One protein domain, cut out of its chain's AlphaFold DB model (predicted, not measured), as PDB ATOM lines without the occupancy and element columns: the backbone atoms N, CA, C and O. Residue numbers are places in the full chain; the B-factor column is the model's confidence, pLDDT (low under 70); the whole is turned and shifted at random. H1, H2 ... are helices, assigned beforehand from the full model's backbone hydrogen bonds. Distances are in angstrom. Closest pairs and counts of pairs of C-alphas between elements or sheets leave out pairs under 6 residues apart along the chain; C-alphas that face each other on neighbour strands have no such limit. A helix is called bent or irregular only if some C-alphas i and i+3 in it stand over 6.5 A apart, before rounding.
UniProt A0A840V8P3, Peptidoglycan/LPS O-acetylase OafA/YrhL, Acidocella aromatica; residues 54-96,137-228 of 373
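This is residues 54 to 96 and 137 to 228 of the 373 residues of the protein "Peptidoglycan/LPS O-acetylase OafA/YrhL" of Acidocella aromatica (UniProt A0A840V8P3). Three helices, H2, H3 and H4, stand in a row with the chain running back and forth, and two longer helices, H1 and H6, pack on each other as a crossed pair over one side of that row, near H3 and H4. Two small parts reach away from this body: H5 with the loop of residues 182 to 193 at one end, and H7 at the end of the printed part. The printed part has 135 residues with seven named helices, H1 to H7 in order, and no named strand; its class is all helix. It is only just compact, close to loose, with a radius of gyration of the C-alphas of 16.5 A, and spans 46 by 39 by 34 A.

Find C-alpha 54 at (-52.165, 12.311, 9.424); from there H1 runs through residues 54 to 73, 28.7 A long. H2, residues 82 to 96, covers 22.1 A and is irregular, but only just: C-alphas 93 and 96 are 6.7 A apart. H3, residues 137 to 151, begins at C-alpha 137 at (-49.414, -0.744, 13.418) and is 21.9 A long. H4, residues 158 to 173, is 22.6 A long, and H5, residues 175 to 181, is short. H6, residues 199 to 220, is the longest at 31.2 A. H7, residues 225 to 228, ends at C-alpha 228 at (-30.777, 23.171, 2.676).

Look first at H1 and H6, which touch, the C-alphas of Phe 67 and Gly 211 being closest at 4.2 A; they run the same way at a steep tilt of 43 degrees. H1 only just touches H3, with 3 pairs of C-alphas within 8 A, the closest Phe 62 and Glu 142 at 7.5 A. H2 touches H3 at a shallow tilt of 17 degrees, opposite ways; the C-alphas of Pro 83 and Gly 150 are closest at 4.8 A, and H3 does so with residues 146 to 151 alone. H3 and H4 form a helical hairpin at a steep tilt of 41 degrees and only just touch, with 3 pairs of C-alphas within 8 A, the closest Leu 151 and Gly 158 at 6.1 A. H4 touches H6 with residues 166 to 173 alone, C-alphas 169 and 202 being closest at 6.0 A. H4 and H5 meet only through their link, and H6 and H7 are apart. In H1, H3, H4, H5 and H6 every O i to N i+4 pair is within hydrogen-bond range, in H2 9 of 11, and H7 is too short for such a pair.

The C-alphas farthest apart are those of Leu 187 and Pro 225, at 51.2 A. Residues 97 to 136 are not printed, and across this cut C-alphas 96 and 137 are 16.7 A apart. The link from H5 to H6, residues 182 to 198, is long. The mean pLDDT of the printed part is 84.0; look for values under 70 at residues 187 to 201.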
ATOM      1  N   GLY A  54     -52.742  13.354   8.571       87.25
ATOM      2  CA  GLY A  54     -52.165  12.311   9.424       87.25
ATOM      3  C   GLY A  54     -51.137  11.416   8.724       87.25
ATOM      4  O   GLY A  54     -50.043  11.249   9.266       87.25
ATOM      5  N   PRO A  55     -51.411  10.896   7.507       87.38
ATOM      6  CA  PRO A  55     -50.457  10.059   6.785       87.38
ATOM      7  C   PRO A  55     -49.099  10.734   6.587       87.38
ATOM      8  O   PRO A  55     -48.079  10.118   6.868       87.38
ATOM      9  N   PHE A  56     -49.062  12.014   6.201       87.81
ATOM     10  CA  PHE A  56     -47.805  12.752   6.024       87.81
ATOM     11  C   PHE A  56     -47.007  12.877   7.326       87.81
ATOM     12  O   PHE A  56     -45.783  12.736   7.321       87.81
ATOM     13  N   ALA A  57     -47.683  13.086   8.457       90.12
ATOM     14  CA  ALA A  57     -47.021  13.128   9.756       90.12
ATOM     15  C   ALA A  57     -46.422  11.763  10.147       90.12
ATOM     16  O   ALA A  57     -45.331  11.715  10.715       90.12
ATOM     17  N   VAL A  58     -47.071  10.651   9.785       89.06
ATOM     18  CA  VAL A  58     -46.511   9.301   9.970       89.06
ATOM     19  C   VAL A  58     -45.278   9.082   9.084       89.06
ATOM     20  O   VAL A  58     -44.261   8.586   9.567       89.06
ATOM     21  N   GLN A  59     -45.312   9.528   7.825       90.94
ATOM     22  CA  GLN A  59     -44.148   9.458   6.927       90.94
ATOM     23  C   GLN A  59     -42.948  10.243   7.478       90.94
ATOM     24  O   GLN A  59     -41.806   9.779   7.428       90.94
ATOM     25  N   TYR A  60     -43.212  11.414   8.069       91.50
ATOM     26  CA  TYR A  60     -42.200  12.202   8.766       91.50
ATOM     27  C   TYR A  60     -41.566  11.429   9.931       91.50
ATOM     28  O   TYR A  60     -40.345  11.479  10.085       91.50
ATOM     29  N   PHE A  61     -42.345  10.685  10.726       92.88
ATOM     30  CA  PHE A  61     -41.789   9.855  11.800       92.88
ATOM     31  C   PHE A  61     -40.830   8.789  11.266       92.88
ATOM     32  O   PHE A  61     -39.726   8.683  11.794       92.88
ATOM     33  N   PHE A  62     -41.183   8.074  10.195       92.94
ATOM     34  CA  PHE A  62     -40.305   7.046   9.627       92.94
ATOM     35  C   PHE A  62     -38.995   7.620   9.075       92.94
ATOM     36  O   PHE A  62     -37.914   7.105   9.381       92.94
ATOM     37  N   ALA A  63     -39.053   8.736   8.342       94.31
ATOM     38  CA  ALA A  63     -37.847   9.428   7.887       94.31
ATOM     39  C   ALA A  63     -37.006   9.951   9.067       94.31
ATOM     40  O   ALA A  63     -35.783   9.787   9.112       94.31
ATOM     41  N   LEU A  64     -37.648  10.529  10.082       93.00
ATOM     42  CA  LEU A  64     -36.957  11.011  11.273       93.00
ATOM     43  C   LEU A  64     -36.288   9.873  12.059       93.00
ATOM     44  O   LEU A  64     -35.206  10.067  12.623       93.00
ATOM     45  N   SER A  65     -36.903   8.695  12.102       93.00
ATOM     46  CA  SER A  65     -36.348   7.514  12.758       93.00
ATOM     47  C   SER A  65     -35.039   7.074  12.113       93.00
ATOM     48  O   SER A  65     -34.046   6.914  12.832       93.00
ATOM     49  N   GLY A  66     -34.981   6.997  10.780       93.44
ATOM     50  CA  GLY A  66     -33.740   6.724  10.050       93.44
ATOM     51  C   GLY A  66     -32.661   7.780  10.303       93.44
ATOM     52  O   GLY A  66     -31.518   7.447  10.638       93.44
ATOM     53  N   PHE A  67     -33.036   9.063  10.255       93.88
ATOM     54  CA  PHE A  67     -32.122  10.180  10.518       93.88
ATOM     55  C   PHE A  67     -31.501  10.108  11.918       93.88
ATOM     56  O   PHE A  67     -30.277  10.198  12.089       93.88
ATOM     57  N   VAL A  68     -32.330   9.921  12.948       91.75
ATOM     58  CA  VAL A  68     -31.868   9.877  14.339       91.75
ATOM     59  C   VAL A  68     -31.072   8.609  14.630       91.75
ATOM     60  O   VAL A  68     -30.116   8.669  15.404       91.75
ATOM     61  N   MET A  69     -31.413   7.471  14.023       91.75
ATOM     62  CA  MET A  69     -30.615   6.253  14.168       91.75
ATOM     63  C   MET A  69     -29.209   6.430  13.631       91.75
ATOM     64  O   MET A  69     -28.253   6.179  14.367       91.75
ATOM     65  N   PHE A  70     -29.077   6.906  12.392       91.88
ATOM     66  CA  PHE A  70     -27.763   7.103  11.802       91.88
ATOM     67  C   PHE A  70     -26.946   8.102  12.622       91.88
ATOM     68  O   PHE A  70     -25.848   7.801  13.084       91.88
ATOM     69  N   THR A  71     -27.493   9.292  12.875       89.94
ATOM     70  CA  THR A  71     -26.750  10.359  13.561       89.94
ATOM     71  C   THR A  71     -26.331   9.977  14.984       89.94
ATOM     72  O   THR A  71     -25.227  10.347  15.402       89.94
ATOM     73  N   ALA A  72     -27.145   9.201  15.710       88.81
ATOM     74  CA  ALA A  72     -26.829   8.729  17.058       88.81
ATOM     75  C   ALA A  72     -25.860   7.534  17.090       88.81
ATOM     76  O   ALA A  72     -25.071   7.439  18.029       88.81
ATOM     77  N   HIS A  73     -25.896   6.644  16.090       89.75
ATOM     78  CA  HIS A  73     -25.164   5.368  16.102       89.75
ATOM     79  C   HIS A  73     -24.110   5.218  14.992       89.75
ATOM     80  O   HIS A  73     -23.495   4.163  14.886       89.75
ATOM     81  N   HIS A  74     -23.806   6.268  14.221       84.19
ATOM     82  CA  HIS A  74     -22.750   6.241  13.192       84.19
ATOM     83  C   HIS A  74     -21.370   5.793  13.712       84.19
ATOM     84  O   HIS A  74     -20.585   5.227  12.961       84.19
ATOM     85  N   GLN A  75     -21.071   6.013  14.995       85.00
ATOM     86  CA  GLN A  75     -19.831   5.556  15.640       85.00
ATOM     87  C   GLN A  75     -19.956   4.186  16.310       85.00
ATOM     88  O   GLN A  75     -18.971   3.679  16.834       85.00
ATOM     89  N   ASP A  76     -21.155   3.615  16.376       84.81
ATOM     90  CA  ASP A  76     -21.427   2.354  17.067       84.81
ATOM     91  C   ASP A  76     -21.329   1.131  16.141       84.81
ATOM     92  O   ASP A  76     -21.339   0.002  16.632       84.81
ATOM     93  N   PHE A  77     -21.163   1.342  14.830       82.06
ATOM     94  CA  PHE A  77     -20.887   0.270  13.880       82.06
ATOM     95  C   PHE A  77     -19.623  -0.497  14.274       82.06
ATOM     96  O   PHE A  77     -18.587   0.088  14.589       82.06
ATOM     97  N   ALA A  78     -19.728  -1.820  14.234       80.81
ATOM     98  CA  ALA A  78     -18.678  -2.760  14.589       80.81
ATOM     99  C   ALA A  78     -18.218  -2.782  16.052       80.81
ATOM    100  O   ALA A  78     -17.136  -3.276  16.369       80.81
ATOM    101  N   LYS A  79     -19.080  -2.344  16.974       83.38
ATOM    102  CA  LYS A  79     -18.852  -2.508  18.414       83.38
ATOM    103  C   LYS A  79     -19.658  -3.694  18.966       83.38
ATOM    104  O   LYS A  79     -20.885  -3.648  18.926       83.38
ATOM    105  N   PRO A  80     -19.022  -4.705  19.596       79.19
ATOM    106  CA  PRO A  80     -19.703  -5.923  20.058       79.19
ATOM    107  C   PRO A  80     -20.880  -5.687  21.018       79.19
ATOM    108  O   PRO A  80     -21.874  -6.401  20.973       79.19
ATOM    109  N   LYS A  81     -20.796  -4.662  21.881       85.56
ATOM    110  CA  LYS A  81     -21.841  -4.325  22.871       85.56
ATOM    111  C   LYS A  81     -22.856  -3.279  22.382       85.56
ATOM    112  O   LYS A  81     -23.790  -2.950  23.113       85.56
ATOM    113  N   ALA A  82     -22.679  -2.718  21.184       85.75
ATOM    114  CA  ALA A  82     -23.596  -1.721  20.637       85.75
ATOM    115  C   ALA A  82     -25.026  -2.230  20.366       85.75
ATOM    116  O   ALA A  82     -25.944  -1.510  20.764       85.75
ATOM    117  N   PRO A  83     -25.261  -3.418  19.766       89.00
ATOM    118  CA  PRO A  83     -26.613  -3.837  19.381       89.00
ATOM    119  C   PRO A  83     -27.523  -4.085  20.587       89.00
ATOM    120  O   PRO A  83     -28.619  -3.536  20.655       89.00
ATOM    121  N   LEU A  84     -27.040  -4.807  21.605       90.44
ATOM    122  CA  LEU A  84     -27.825  -5.069  22.817       90.44
ATOM    123  C   LEU A  84     -28.178  -3.768  23.553       90.44
ATOM    124  O   LEU A  84     -29.320  -3.552  23.954       90.44
ATOM    125  N   ARG A  85     -27.203  -2.856  23.678       90.62
ATOM    126  CA  ARG A  85     -27.421  -1.535  24.281       90.62
ATOM    127  C   ARG A  85     -28.400  -0.690  23.463       90.62
ATOM    128  O   ARG A  85     -29.146   0.097  24.044       90.62
ATOM    129  N   PHE A  86     -28.368  -0.816  22.139       92.19
ATOM    130  CA  PHE A  86     -29.299  -0.152  21.235       92.19
ATOM    131  C   PHE A  86     -30.728  -0.655  21.464       92.19
ATOM    132  O   PHE A  86     -31.590   0.156  21.800       92.19
ATOM    133  N   TRP A  87     -30.963  -1.967  21.376       93.81
ATOM    134  CA  TRP A  87     -32.294  -2.555  21.556       93.81
ATOM    135  C   TRP A  87     -32.876  -2.256  22.931       93.81
ATOM    136  O   TRP A  87     -34.007  -1.787  23.019       93.81
ATOM    137  N   TRP A  88     -32.082  -2.411  23.996       94.06
ATOM    138  CA  TRP A  88     -32.537  -2.140  25.360       94.06
ATOM    139  C   TRP A  88     -33.021  -0.697  25.543       94.06
ATOM    140  O   TRP A  88     -34.131  -0.457  26.013       94.06
ATOM    141  N   ARG A  89     -32.233   0.293  25.098       92.12
ATOM    142  CA  ARG A  89     -32.602   1.717  25.218       92.12
ATOM    143  C   ARG A  89     -33.882   2.062  24.465       92.12
ATOM    144  O   ARG A  89     -34.595   2.979  24.866       92.12
ATOM    145  N   ARG A  90     -34.142   1.384  23.349       92.25
ATOM    146  CA  ARG A  90     -35.336   1.604  22.530       92.25
ATOM    147  C   ARG A  90     -36.553   0.904  23.127       92.25
ATOM    148  O   ARG A  90     -37.603   1.531  23.220       92.25
ATOM    149  N   ALA A  91     -36.377  -0.315  23.630       92.56
ATOM    150  CA  ALA A  91     -37.412  -1.046  24.343       92.56
ATOM    151  C   ALA A  91     -37.896  -0.266  25.579       92.56
ATOM    152  O   ALA A  91     -39.081   0.039  25.687       92.56
ATOM    153  N   CYS A  92     -36.981   0.189  26.443       94.31
ATOM    154  CA  CYS A  92     -37.331   0.995  27.621       94.31
ATOM    155  C   CYS A  92     -38.004   2.335  27.283       94.31
ATOM    156  O   CYS A  92     -38.586   2.960  28.162       94.31
ATOM    157  N   ARG A  93     -37.906   2.804  26.035       90.75
ATOM    158  CA  ARG A  93     -38.560   4.034  25.584       90.75
ATOM    159  C   ARG A  93     -39.984   3.790  25.081       90.75
ATOM    160  O   ARG A  93     -40.837   4.639  25.313       90.75
ATOM    161  N   ILE A  94     -40.221   2.700  24.353       91.75
ATOM    162  CA  ILE A  94     -41.499   2.454  23.665       91.75
ATOM    163  C   ILE A  94     -42.459   1.649  24.542       91.75
ATOM    164  O   ILE A  94     -43.599   2.070  24.733       91.75
ATOM    165  N   TYR A  95     -41.996   0.531  25.108       93.00
ATOM    166  CA  TYR A  95     -42.872  -0.412  25.808       93.00
ATOM    167  C   TYR A  95     -43.629   0.190  26.998       93.00
ATOM    168  O   TYR A  95     -44.814  -0.101  27.099       93.00
ATOM    169  N   PRO A  96     -43.056   1.060  27.858       94.38
ATOM    170  CA  PRO A  96     -43.805   1.575  29.008       94.38
ATOM    171  C   PRO A  96     -45.068   2.351  28.614       94.38
ATOM    172  O   PRO A  96     -46.146   2.102  29.147       94.38
ATOM    173  N   TRP A 137     -50.029  -0.251  14.660       85.00
ATOM    174  CA  TRP A 137     -49.414  -0.744  13.418       85.00
ATOM    175  C   TRP A 137     -48.116   0.004  13.061       85.00
ATOM    176  O   TRP A 137     -47.162  -0.585  12.558       85.00
ATOM    177  N   SER A 138     -48.040   1.307  13.353       85.94
ATOM    178  CA  SER A 138     -46.844   2.116  13.077       85.94
ATOM    179  C   SER A 138     -45.680   1.775  14.015       85.94
ATOM    180  O   SER A 138     -44.520   1.783  13.596       85.94
ATOM    181  N   LEU A 139     -45.982   1.403  15.265       88.38
ATOM    182  CA  LEU A 139     -44.993   0.960  16.248       88.38
ATOM    183  C   LEU A 139     -44.420  -0.411  15.888       88.38
ATOM    184  O   LEU A 139     -43.224  -0.616  16.060       88.38
ATOM    185  N   HIS A 140     -45.227  -1.319  15.341       86.25
ATOM    186  CA  HIS A 140     -44.738  -2.604  14.835       86.25
ATOM    187  C   HIS A 140     -43.674  -2.429  13.749       86.25
ATOM    188  O   HIS A 140     -42.612  -3.053  13.798       86.25
ATOM    189  N   VAL A 141     -43.932  -1.536  12.789       86.31
ATOM    190  CA  VAL A 141     -42.974  -1.209  11.723       86.31
ATOM    191  C   VAL A 141     -41.698  -0.600  12.314       86.31
ATOM    192  O   VAL A 141     -40.591  -1.007  11.965       86.31
ATOM    193  N   GLU A 142     -41.835   0.316  13.272       90.06
ATOM    194  CA  GLU A 142     -40.703   0.924  13.974       90.06
ATOM    195  C   GLU A 142     -39.862  -0.121  14.739       90.06
ATOM    196  O   GLU A 142     -38.630  -0.105  14.676       90.06
ATOM    197  N   MET A 143     -40.502  -1.081  15.414       89.50
ATOM    198  CA  MET A 143     -39.819  -2.176  16.109       89.50
ATOM    199  C   MET A 143     -39.097  -3.114  15.134       89.50
ATOM    200  O   MET A 143     -37.974  -3.537  15.423       89.50
ATOM    201  N   ALA A 144     -39.672  -3.378  13.956       88.25
ATOM    202  CA  ALA A 144     -39.000  -4.120  12.890       88.25
ATOM    203  C   ALA A 144     -37.736  -3.388  12.407       88.25
ATOM    204  O   ALA A 144     -36.667  -4.000  12.318       88.25
ATOM    205  N   PHE A 145     -37.809  -2.066  12.196       90.94
ATOM    206  CA  PHE A 145     -36.627  -1.259  11.881       90.94
ATOM    207  C   PHE A 145     -35.558  -1.366  12.965       90.94
ATOM    208  O   PHE A 145     -34.375  -1.480  12.653       90.94
ATOM    209  N   TYR A 146     -35.946  -1.364  14.241       92.12
ATOM    210  CA  TYR A 146     -34.994  -1.445  15.349       92.12
ATOM    211  C   TYR A 146     -34.323  -2.816  15.410       92.12
ATOM    212  O   TYR A 146     -33.111  -2.902  15.627       92.12
ATOM    213  N   ALA A 147     -35.087  -3.887  15.199       90.62
ATOM    214  CA  ALA A 147     -34.554  -5.240  15.145       90.62
ATOM    215  C   ALA A 147     -33.486  -5.350  14.045       90.62
ATOM    216  O   ALA A 147     -32.327  -5.648  14.347       90.62
ATOM    217  N   ILE A 148     -33.835  -4.998  12.802       90.50
ATOM    218  CA  ILE A 148     -32.934  -5.108  11.646       90.50
ATOM    219  C   ILE A 148     -31.740  -4.151  11.779       90.50
ATOM    220  O   ILE A 148     -30.593  -4.558  11.589       90.50
ATOM    221  N   PHE A 149     -31.965  -2.894  12.177       92.06
ATOM    222  CA  PHE A 149     -30.885  -1.916  12.341       92.06
ATOM    223  C   PHE A 149     -29.894  -2.324  13.436       92.06
ATOM    224  O   PHE A 149     -28.689  -2.158  13.264       92.06
ATOM    225  N   GLY A 150     -30.362  -2.897  14.548       91.88
ATOM    226  CA  GLY A 150     -29.460  -3.409  15.577       91.88
ATOM    227  C   GLY A 150     -28.588  -4.558  15.067       91.88
ATOM    228  O   GLY A 150     -27.392  -4.569  15.350       91.88
ATOM    229  N   LEU A 151     -29.125  -5.461  14.238       91.69
ATOM    230  CA  LEU A 151     -28.315  -6.489  13.567       91.69
ATOM    231  C   LEU A 151     -27.262  -5.857  12.642       91.69
ATOM    232  O   LEU A 151     -26.119  -6.312  12.597       91.69
ATOM    233  N   CYS A 152     -27.598  -4.748  11.979       91.44
ATOM    234  CA  CYS A 152     -26.664  -3.984  11.146       91.44
ATOM    235  C   CYS A 152     -25.503  -3.340  11.938       91.44
ATOM    236  O   CYS A 152     -24.524  -2.898  11.335       91.44
ATOM    237  N   LEU A 153     -25.558  -3.289  13.276       90.75
ATOM    238  CA  LEU A 153     -24.456  -2.791  14.114       90.75
ATOM    239  C   LEU A 153     -23.395  -3.863  14.427       90.75
ATOM    240  O   LEU A 153     -22.340  -3.528  14.977       90.75
ATOM    241  N   LEU A 154     -23.636  -5.134  14.077       91.38
ATOM    242  CA  LEU A 154     -22.707  -6.236  14.341       91.38
ATOM    243  C   LEU A 154     -21.364  -6.064  13.592       91.38
ATOM    244  O   LEU A 154     -21.353  -5.642  12.437       91.38
ATOM    245  N   PRO A 155     -20.220  -6.429  14.204       85.44
ATOM    246  CA  PRO A 155     -18.888  -6.147  13.653       85.44
ATOM    247  C   PRO A 155     -18.539  -6.786  12.318       85.44
ATOM    248  O   PRO A 155     -17.935  -6.121  11.483       85.44
ATOM    249  N   TRP A 156     -18.944  -8.028  12.091       83.06
ATOM    250  CA  TRP A 156     -18.505  -8.788  10.916       83.06
ATOM    251  C   TRP A 156     -19.557  -8.810   9.809       83.06
ATOM    252  O   TRP A 156     -19.232  -8.884   8.631       83.06
ATOM    253  N   VAL A 157     -20.831  -8.697  10.189       88.62
ATOM    254  CA  VAL A 157     -21.976  -8.888   9.285       88.62
ATOM    255  C   VAL A 157     -22.785  -7.600   9.110       88.62
ATOM    256  O   VAL A 157     -23.585  -7.491   8.191       88.62
ATOM    257  N   GLY A 158     -22.563  -6.573   9.936       88.38
ATOM    258  CA  GLY A 158     -23.455  -5.417  10.005       88.38
ATOM    259  C   GLY A 158     -23.531  -4.583   8.723       88.38
ATOM    260  O   GLY A 158     -24.619  -4.275   8.241       88.38
ATOM    261  N   ARG A 159     -22.377  -4.256   8.125       88.06
ATOM    262  CA  ARG A 159     -22.303  -3.512   6.852       88.06
ATOM    263  C   ARG A 159     -22.864  -4.289   5.652       88.06
ATOM    264  O   ARG A 159     -23.687  -3.707   4.949       88.06
ATOM    265  N   PRO A 160     -22.469  -5.556   5.397       92.06
ATOM    266  CA  PRO A 160     -23.058  -6.315   4.296       92.06
ATOM    267  C   PRO A 160     -24.554  -6.564   4.513       92.06
ATOM    268  O   PRO A 160     -25.307  -6.505   3.551       92.06
ATOM    269  N   LEU A 161     -25.009  -6.742   5.759       92.19
ATOM    270  CA  LEU A 161     -26.434  -6.862   6.070       92.19
ATOM    271  C   LEU A 161     -27.206  -5.577   5.754       92.19
ATOM    272  O   LEU A 161     -28.277  -5.647   5.160       92.19
ATOM    273  N   LEU A 162     -26.660  -4.406   6.099       91.00
ATOM    274  CA  LEU A 162     -27.270  -3.122   5.746       91.00
ATOM    275  C   LEU A 162     -27.350  -2.939   4.226       91.00
ATOM    276  O   LEU A 162     -28.385  -2.521   3.715       91.00
ATOM    277  N   ALA A 163     -26.276  -3.269   3.503       91.69
ATOM    278  CA  ALA A 163     -26.259  -3.200   2.043       91.69
ATOM    279  C   ALA A 163     -27.288  -4.157   1.425       91.69
ATOM    280  O   ALA A 163     -28.076  -3.741   0.580       91.69
ATOM    281  N   LEU A 164     -27.332  -5.408   1.895       91.75
ATOM    282  CA  LEU A 164     -28.313  -6.404   1.474       91.75
ATOM    283  C   LEU A 164     -29.739  -5.910   1.727       91.75
ATOM    284  O   LEU A 164     -30.576  -5.993   0.835       91.75
ATOM    285  N   TRP A 165     -30.013  -5.358   2.908       90.62
ATOM    286  CA  TRP A 165     -31.323  -4.819   3.262       90.62
ATOM    287  C   TRP A 165     -31.760  -3.692   2.319       90.62
ATOM    288  O   TRP A 165     -32.862  -3.749   1.775       90.62
ATOM    289  N   VAL A 166     -30.885  -2.714   2.059       90.31
ATOM    290  CA  VAL A 166     -31.163  -1.613   1.123       90.31
ATOM    291  C   VAL A 166     -31.419  -2.143  -0.288       90.31
ATOM    292  O   VAL A 166     -32.430  -1.795  -0.894       90.31
ATOM    293  N   VAL A 167     -30.546  -3.014  -0.805       89.38
ATOM    294  CA  VAL A 167     -30.683  -3.587  -2.155       89.38
ATOM    295  C   VAL A 167     -31.968  -4.400  -2.281       89.38
ATOM    296  O   VAL A 167     -32.667  -4.284  -3.283       89.38
ATOM    297  N   THR A 168     -32.314  -5.175  -1.253       86.75
ATOM    298  CA  THR A 168     -33.520  -6.013  -1.247       86.75
ATOM    299  C   THR A 168     -34.770  -5.145  -1.314       86.75
ATOM    300  O   THR A 168     -35.644  -5.400  -2.131       86.75
ATOM    301  N   VAL A 169     -34.844  -4.073  -0.521       85.69
ATOM    302  CA  VAL A 169     -35.975  -3.135  -0.568       85.69
ATOM    303  C   VAL A 169     -36.062  -2.435  -1.922       85.69
ATOM    304  O   VAL A 169     -37.152  -2.344  -2.474       85.69
ATOM    305  N   LEU A 170     -34.940  -1.975  -2.481       84.81
ATOM    306  CA  LEU A 170     -34.929  -1.340  -3.804       84.81
ATOM    307  C   LEU A 170     -35.384  -2.301  -4.910       84.81
ATOM    308  O   LEU A 170     -36.126  -1.892  -5.800       84.81
ATOM    309  N   ALA A 171     -34.983  -3.572  -4.839       82.94
ATOM    310  CA  ALA A 171     -35.456  -4.606  -5.754       82.94
ATOM    311  C   ALA A 171     -36.963  -4.864  -5.582       82.94
ATOM    312  O   ALA A 171     -37.690  -4.986  -6.564       82.94
ATOM    313  N   LEU A 172     -37.451  -4.880  -4.338       79.81
ATOM    314  CA  LEU A 172     -38.868  -5.063  -4.028       79.81
ATOM    315  C   LEU A 172     -39.739  -3.856  -4.397       79.81
ATOM    316  O   LEU A 172     -40.932  -4.037  -4.626       79.81
ATOM    317  N   CYS A 173     -39.180  -2.647  -4.511       78.94
ATOM    318  CA  CYS A 173     -39.910  -1.490  -5.046       78.94
ATOM    319  C   CYS A 173     -40.409  -1.727  -6.475       78.94
ATOM    320  O   CYS A 173     -41.441  -1.180  -6.827       78.94
ATOM    321  N   TRP A 174     -39.689  -2.536  -7.258       77.88
ATOM    322  CA  TRP A 174     -40.031  -2.899  -8.639       77.88
ATOM    323  C   TRP A 174     -40.876  -4.174  -8.748       77.88
ATOM    324  O   TRP A 174     -41.236  -4.608  -9.845       77.88
ATOM    325  N   TRP A 175     -41.150  -4.826  -7.616       76.56
ATOM    326  CA  TRP A 175     -41.861  -6.099  -7.585       76.56
ATOM    327  C   TRP A 175     -43.307  -6.008  -8.097       76.56
ATOM    328  O   TRP A 175     -43.693  -6.884  -8.872       76.56
ATOM    329  N   PRO A 176     -44.115  -4.987  -7.747       74.00
ATOM    330  CA  PRO A 176     -45.480  -4.862  -8.265       74.00
ATOM    331  C   PRO A 176     -45.515  -4.706  -9.787       74.00
ATOM    332  O   PRO A 176     -46.325  -5.339 -10.462       74.00
ATOM    333  N   GLU A 177     -44.612  -3.902 -10.344       78.38
ATOM    334  CA  GLU A 177     -44.466  -3.722 -11.782       78.38
ATOM    335  C   GLU A 177     -44.103  -5.058 -12.419       78.38
ATOM    336  O   GLU A 177     -44.778  -5.490 -13.351       78.38
ATOM    337  N   LEU A 178     -43.104  -5.762 -11.880       75.19
ATOM    338  CA  LEU A 178     -42.693  -7.076 -12.370       75.19
ATOM    339  C   LEU A 178     -43.843  -8.098 -12.338       75.19
ATOM    340  O   LEU A 178     -44.027  -8.839 -13.302       75.19
ATOM    341  N   GLN A 179     -44.644  -8.125 -11.269       75.94
ATOM    342  CA  GLN A 179     -45.824  -8.990 -11.166       75.94
ATOM    343  C   GLN A 179     -46.869  -8.676 -12.242       75.94
ATOM    344  O   GLN A 179     -47.462  -9.602 -12.799       75.94
ATOM    345  N   ASN A 180     -47.070  -7.390 -12.546       77.00
ATOM    346  CA  ASN A 180     -47.966  -6.945 -13.611       77.00
ATOM    347  C   ASN A 180     -47.437  -7.356 -14.992       77.00
ATOM    348  O   ASN A 180     -48.186  -7.921 -15.784       77.00
ATOM    349  N   TRP A 181     -46.144  -7.151 -15.261       82.88
ATOM    350  CA  TRP A 181     -45.498  -7.582 -16.507       82.88
ATOM    351  C   TRP A 181     -45.595  -9.103 -16.713       82.88
ATOM    352  O   TRP A 181     -45.886  -9.568 -17.815       82.88
ATOM    353  N   LEU A 182     -45.407  -9.886 -15.647       83.94
ATOM    354  CA  LEU A 182     -45.450 -11.353 -15.675       83.94
ATOM    355  C   LEU A 182     -46.864 -11.947 -15.526       83.94
ATOM    356  O   LEU A 182     -46.996 -13.169 -15.499       83.94
ATOM    357  N   HIS A 183     -47.914 -11.119 -15.435       83.56
ATOM    358  CA  HIS A 183     -49.316 -11.543 -15.288       83.56
ATOM    359  C   HIS A 183     -49.537 -12.574 -14.161       83.56
ATOM    360  O   HIS A 183     -50.295 -13.537 -14.306       83.56
ATOM    361  N   VAL A 184     -48.861 -12.388 -13.022       76.88
ATOM    362  CA  VAL A 184     -48.904 -13.345 -11.905       76.88
ATOM    363  C   VAL A 184     -50.337 -13.450 -11.352       76.88
ATOM    364  O   VAL A 184     -50.929 -12.413 -11.041       76.88
ATOM    365  N   PRO A 185     -50.911 -14.657 -11.172       77.94
ATOM    366  CA  PRO A 185     -52.276 -14.824 -10.668       77.94
ATOM    367  C   PRO A 185     -52.496 -14.199  -9.282       77.94
ATOM    368  O   PRO A 185     -51.664 -14.358  -8.390       77.94
ATOM    369  N   GLN A 186     -53.662 -13.584  -9.052       70.00
ATOM    370  CA  GLN A 186     -54.023 -12.898  -7.792       70.00
ATOM    371  C   GLN A 186     -53.890 -13.759  -6.525       70.00
ATOM    372  O   GLN A 186     -53.601 -13.240  -5.451       70.00
ATOM    373  N   LEU A 187     -54.038 -15.082  -6.635       65.06
ATOM    374  CA  LEU A 187     -53.845 -15.999  -5.507       65.06
ATOM    375  C   LEU A 187     -52.384 -16.014  -5.012       65.06
ATOM    376  O   LEU A 187     -52.136 -16.059  -3.808       65.06
ATOM    377  N   LEU A 188     -51.424 -15.911  -5.937       64.75
ATOM    378  CA  LEU A 188     -49.985 -15.794  -5.664       64.75
ATOM    379  C   LEU A 188     -49.569 -14.356  -5.320       64.75
ATOM    380  O   LEU A 188     -48.482 -14.142  -4.793       64.75
ATOM    381  N   GLN A 189     -50.434 -13.370  -5.582       61.84
ATOM    382  CA  GLN A 189     -50.243 -11.980  -5.155       61.84
ATOM    383  C   GLN A 189     -50.596 -11.763  -3.676       61.84
ATOM    384  O   GLN A 189     -50.400 -10.662  -3.169       61.84
ATOM    385  N   SER A 190     -51.130 -12.775  -2.978       54.75
ATOM    386  CA  SER A 190     -51.581 -12.642  -1.591       54.75
ATOM    387  C   SER A 190     -50.456 -12.127  -0.677       54.75
ATOM    388  O   SER A 190     -49.514 -12.824  -0.306       54.75
ATOM    389  N   HIS A 191     -50.576 -10.849  -0.309       54.94
ATOM    390  CA  HIS A 191     -49.578 -10.063   0.418       54.94
ATOM    391  C   HIS A 191     -49.375 -10.490   1.882       54.94
ATOM    392  O   HIS A 191     -48.643  -9.831   2.615       54.94
ATOM    393  N   THR A 192     -50.007 -11.576   2.329       46.47
ATOM    394  CA  THR A 192     -49.999 -12.006   3.732       46.47
ATOM    395  C   THR A 192     -48.618 -12.496   4.171       46.47
ATOM    396  O   THR A 192     -48.153 -12.121   5.240       46.47
ATOM    397  N   ALA A 193     -47.907 -13.254   3.324       43.91
ATOM    398  CA  ALA A 193     -46.512 -13.645   3.584       43.91
ATOM    399  C   ALA A 193     -45.513 -12.506   3.296       43.91
ATOM    400  O   ALA A 193     -44.399 -12.485   3.812       43.91
ATOM    401  N   LEU A 194     -45.938 -11.528   2.493       50.22
ATOM    402  CA  LEU A 194     -45.172 -10.349   2.127       50.22
ATOM    403  C   LEU A 194     -45.469  -9.162   3.045       50.22
ATOM    404  O   LEU A 194     -45.057  -8.083   2.694       50.22
ATOM    405  N   PHE A 195     -46.132  -9.234   4.204       49.41
ATOM    406  CA  PHE A 195     -46.320  -7.988   4.980       49.41
ATOM    407  C   PHE A 195     -44.979  -7.404   5.493       49.41
ATOM    408  O   PHE A 195     -44.841  -6.191   5.611       49.41
ATOM    409  N   ILE A 196     -43.948  -8.249   5.651       48.88
ATOM    410  CA  ILE A 196     -42.539  -7.857   5.881       48.88
ATOM    411  C   ILE A 196     -41.841  -7.386   4.578       48.88
ATOM    412  O   ILE A 196     -40.703  -6.950   4.598       48.88
ATOM    413  N   PHE A 197     -42.472  -7.459   3.407       46.66
ATOM    414  CA  PHE A 197     -41.857  -7.141   2.100       46.66
ATOM    415  C   PHE A 197     -42.844  -6.535   1.079       46.66
ATOM    416  O   PHE A 197     -42.608  -6.535  -0.127       46.66
ATOM    417  N   GLY A 198     -43.990  -6.062   1.551       54.75
ATOM    418  CA  GLY A 198     -45.153  -5.723   0.741       54.75
ATOM    419  C   GLY A 198     -45.112  -4.254   0.384       54.75
ATOM    420  O   GLY A 198     -44.364  -3.489   0.982       54.75
ATOM    421  N   THR A 199     -45.948  -3.823  -0.555       55.81
ATOM    422  CA  THR A 199     -45.931  -2.453  -1.101       55.81
ATOM    423  C   THR A 199     -45.917  -1.354  -0.032       55.81
ATOM    424  O   THR A 199     -45.091  -0.446  -0.101       55.81
ATOM    425  N   ASN A 200     -46.753  -1.463   1.008       63.41
ATOM    426  CA  ASN A 200     -46.766  -0.496   2.115       63.41
ATOM    427  C   ASN A 200     -45.498  -0.559   2.981       63.41
ATOM    428  O   ASN A 200     -44.950   0.473   3.358       63.41
ATOM    429  N   PHE A 201     -45.000  -1.760   3.276       69.56
ATOM    430  CA  PHE A 201     -43.782  -1.933   4.063       69.56
ATOM    431  C   PHE A 201     -42.563  -1.388   3.315       69.56
ATOM    432  O   PHE A 201     -41.784  -0.622   3.881       69.56
ATOM    433  N   THR A 202     -42.451  -1.692   2.023       73.75
ATOM    434  CA  THR A 202     -41.434  -1.157   1.113       73.75
ATOM    435  C   THR A 202     -41.479   0.374   1.070       73.75
ATOM    436  O   THR A 202     -40.438   1.019   1.181       73.75
ATOM    437  N   PHE A 203     -42.668   0.983   1.030       82.38
ATOM    438  CA  PHE A 203     -42.818   2.442   1.089       82.38
ATOM    439  C   PHE A 203     -42.272   3.053   2.393       82.38
ATOM    440  O   PHE A 203     -41.529   4.040   2.355       82.38
ATOM    441  N   PHE A 204     -42.559   2.446   3.549       86.88
ATOM    442  CA  PHE A 204     -42.006   2.905   4.830       86.88
ATOM    443  C   PHE A 204     -40.486   2.713   4.913       86.88
ATOM    444  O   PHE A 204     -39.793   3.555   5.486       86.88
ATOM    445  N   HIS A 205     -39.939   1.659   4.297       88.94
ATOM    446  CA  HIS A 205     -38.489   1.459   4.205       88.94
ATOM    447  C   HIS A 205     -37.813   2.557   3.396       88.94
ATOM    448  O   HIS A 205     -36.774   3.064   3.808       88.94
ATOM    449  N   VAL A 206     -38.405   2.960   2.269       89.50
ATOM    450  CA  VAL A 206     -37.874   4.057   1.451       89.50
ATOM    451  C   VAL A 206     -37.800   5.348   2.270       89.50
ATOM    452  O   VAL A 206     -36.771   6.023   2.263       89.50
ATOM    453  N   GLN A 207     -38.838   5.663   3.047       92.00
ATOM    454  CA  GLN A 207     -38.829   6.824   3.945       92.00
ATOM    455  C   GLN A 207     -37.754   6.703   5.015       92.00
ATOM    456  O   GLN A 207     -36.957   7.624   5.198       92.00
ATOM    457  N   PHE A 208     -37.677   5.550   5.673       93.88
ATOM    458  CA  PHE A 208     -36.652   5.268   6.666       93.88
ATOM    459  C   PHE A 208     -35.232   5.427   6.095       93.88
ATOM    460  O   PHE A 208     -34.394   6.114   6.685       93.88
ATOM    461  N   PHE A 209     -34.958   4.874   4.912       93.75
ATOM    462  CA  PHE A 209     -33.660   4.987   4.247       93.75
ATOM    463  C   PHE A 209     -33.362   6.397   3.752       93.75
ATOM    464  O   PHE A 209     -32.211   6.821   3.840       93.75
ATOM    465  N   SER A 210     -34.368   7.159   3.312       92.50
ATOM    466  CA  SER A 210     -34.185   8.583   3.001       92.50
ATOM    467  C   SER A 210     -33.697   9.355   4.232       92.50
ATOM    468  O   SER A 210     -32.768  10.158   4.148       92.50
ATOM    469  N   GLY A 211     -34.236   9.019   5.409       93.69
ATOM    470  CA  GLY A 211     -33.776   9.508   6.700       93.69
ATOM    471  C   GLY A 211     -32.347   9.092   7.029       93.69
ATOM    472  O   GLY A 211     -31.532   9.922   7.435       93.69
ATOM    473  N   LEU A 212     -32.021   7.812   6.835       93.44
ATOM    474  CA  LEU A 212     -30.676   7.273   7.046       93.44
ATOM    475  C   LEU A 212     -29.642   8.005   6.171       93.44
ATOM    476  O   LEU A 212     -28.598   8.430   6.669       93.44
ATOM    477  N   LEU A 213     -29.971   8.214   4.892       92.69
ATOM    478  CA  LEU A 213     -29.169   8.962   3.930       92.69
ATOM    479  C   LEU A 213     -29.007  10.425   4.355       92.69
ATOM    480  O   LEU A 213     -27.888  10.933   4.368       92.69
ATOM    481  N   ALA A 214     -30.091  11.088   4.764       91.38
ATOM    482  CA  ALA A 214     -30.037  12.454   5.279       91.38
ATOM    483  C   ALA A 214     -29.139  12.559   6.524       91.38
ATOM    484  O   ALA A 214     -28.357  13.499   6.653       91.38
ATOM    485  N   GLY A 215     -29.195  11.571   7.421       91.06
ATOM    486  CA  GLY A 215     -28.325  11.495   8.594       91.06
ATOM    487  C   GLY A 215     -26.854  11.293   8.226       91.06
ATOM    488  O   GLY A 215     -25.973  11.907   8.836       91.06
ATOM    489  N   TRP A 216     -26.582  10.466   7.214       91.62
ATOM    490  CA  TRP A 216     -25.239  10.251   6.675       91.62
ATOM    491  C   TRP A 216     -24.675  11.506   6.014       91.62
ATOM    492  O   TRP A 216     -23.551  11.903   6.330       91.62
ATOM    493  N   LEU A 217     -25.468  12.185   5.184       90.69
ATOM    494  CA  LEU A 217     -25.103  13.468   4.585       90.69
ATOM    495  C   LEU A 217     -24.834  14.510   5.668       90.69
ATOM    496  O   LEU A 217     -23.781  15.131   5.663       90.69
ATOM    497  N   TYR A 218     -25.708  14.633   6.667       89.19
ATOM    498  CA  TYR A 218     -25.516  15.575   7.769       89.19
ATOM    499  C   TYR A 218     -24.198  15.353   8.533       89.19
ATOM    500  O   TYR A 218     -23.564  16.312   8.968       89.19
ATOM    501  N   LYS A 219     -23.766  14.095   8.695       88.06
ATOM    502  CA  LYS A 219     -22.518  13.750   9.396       88.06
ATOM    503  C   LYS A 219     -21.262  13.860   8.537       88.06
ATOM    504  O   LYS A 219     -20.206  14.161   9.084       88.06
ATOM    505  N   THR A 220     -21.356  13.580   7.241       88.38
ATOM    506  CA  THR A 220     -20.197  13.570   6.333       88.38
ATOM    507  C   THR A 220     -19.998  14.901   5.618       88.38
ATOM    508  O   THR A 220     -18.864  15.323   5.415       88.38
ATOM    509  N   ARG A 221     -21.094  15.556   5.224       86.94
ATOM    510  CA  ARG A 221     -21.145  16.786   4.425       86.94
ATOM    511  C   ARG A 221     -22.377  17.614   4.826       86.94
ATOM    512  O   ARG A 221     -23.375  17.599   4.101       86.94
ATOM    513  N   PRO A 222     -22.353  18.311   5.978       81.31
ATOM    514  CA  PRO A 222     -23.501  19.093   6.423       81.31
ATOM    515  C   PRO A 222     -23.883  20.119   5.342       81.31
ATOM    516  O   PRO A 222     -23.020  20.891   4.911       81.31
ATOM    517  N   PRO A 223     -25.140  20.121   4.860       78.00
ATOM    518  CA  PRO A 223     -25.543  21.028   3.797       78.00
ATOM    519  C   PRO A 223     -25.443  22.474   4.287       78.00
ATOM    520  O   PRO A 223     -25.937  22.816   5.362       78.00
ATOM    521  N   GLY A 224     -24.815  23.337   3.485       82.12
ATOM    522  CA  GLY A 224     -24.843  24.777   3.734       82.12
ATOM    523  C   GLY A 224     -26.274  25.332   3.637       82.12
ATOM    524  O   GLY A 224     -27.131  24.701   3.011       82.12
ATOM    525  N   PRO A 225     -26.551  26.536   4.174       81.62
ATOM    526  CA  PRO A 225     -27.906  27.096   4.228       81.62
ATOM    527  C   PRO A 225     -28.609  27.131   2.866       81.62
ATOM    528  O   PRO A 225     -29.775  26.772   2.755       81.62
ATOM    529  N   ARG A 226     -27.881  27.487   1.800       82.25
ATOM    530  CA  ARG A 226     -28.413  27.539   0.428       82.25
ATOM    531  C   ARG A 226     -28.813  26.163  -0.105       82.25
ATOM    532  O   ARG A 226     -29.852  26.040  -0.738       82.25
ATOM    533  N   ALA A 227     -28.015  25.134   0.177       81.81
ATOM    534  CA  ALA A 227     -28.322  23.763  -0.221       81.81
ATOM    535  C   ALA A 227     -29.516  23.211   0.571       81.81
ATOM    536  O   ALA A 227     -30.372  22.553  -0.006       81.81
ATOM    537  N   ALA A 228     -29.616  23.530   1.865       80.00
ATOM    538  CA  ALA A 228     -30.777  23.171   2.676       80.00
ATOM    539  C   ALA A 228     -32.066  23.816   2.136       80.00
ATOM    540  O   ALA A 228     -33.069  23.127   1.979       80.00
TER     541      ALA A 228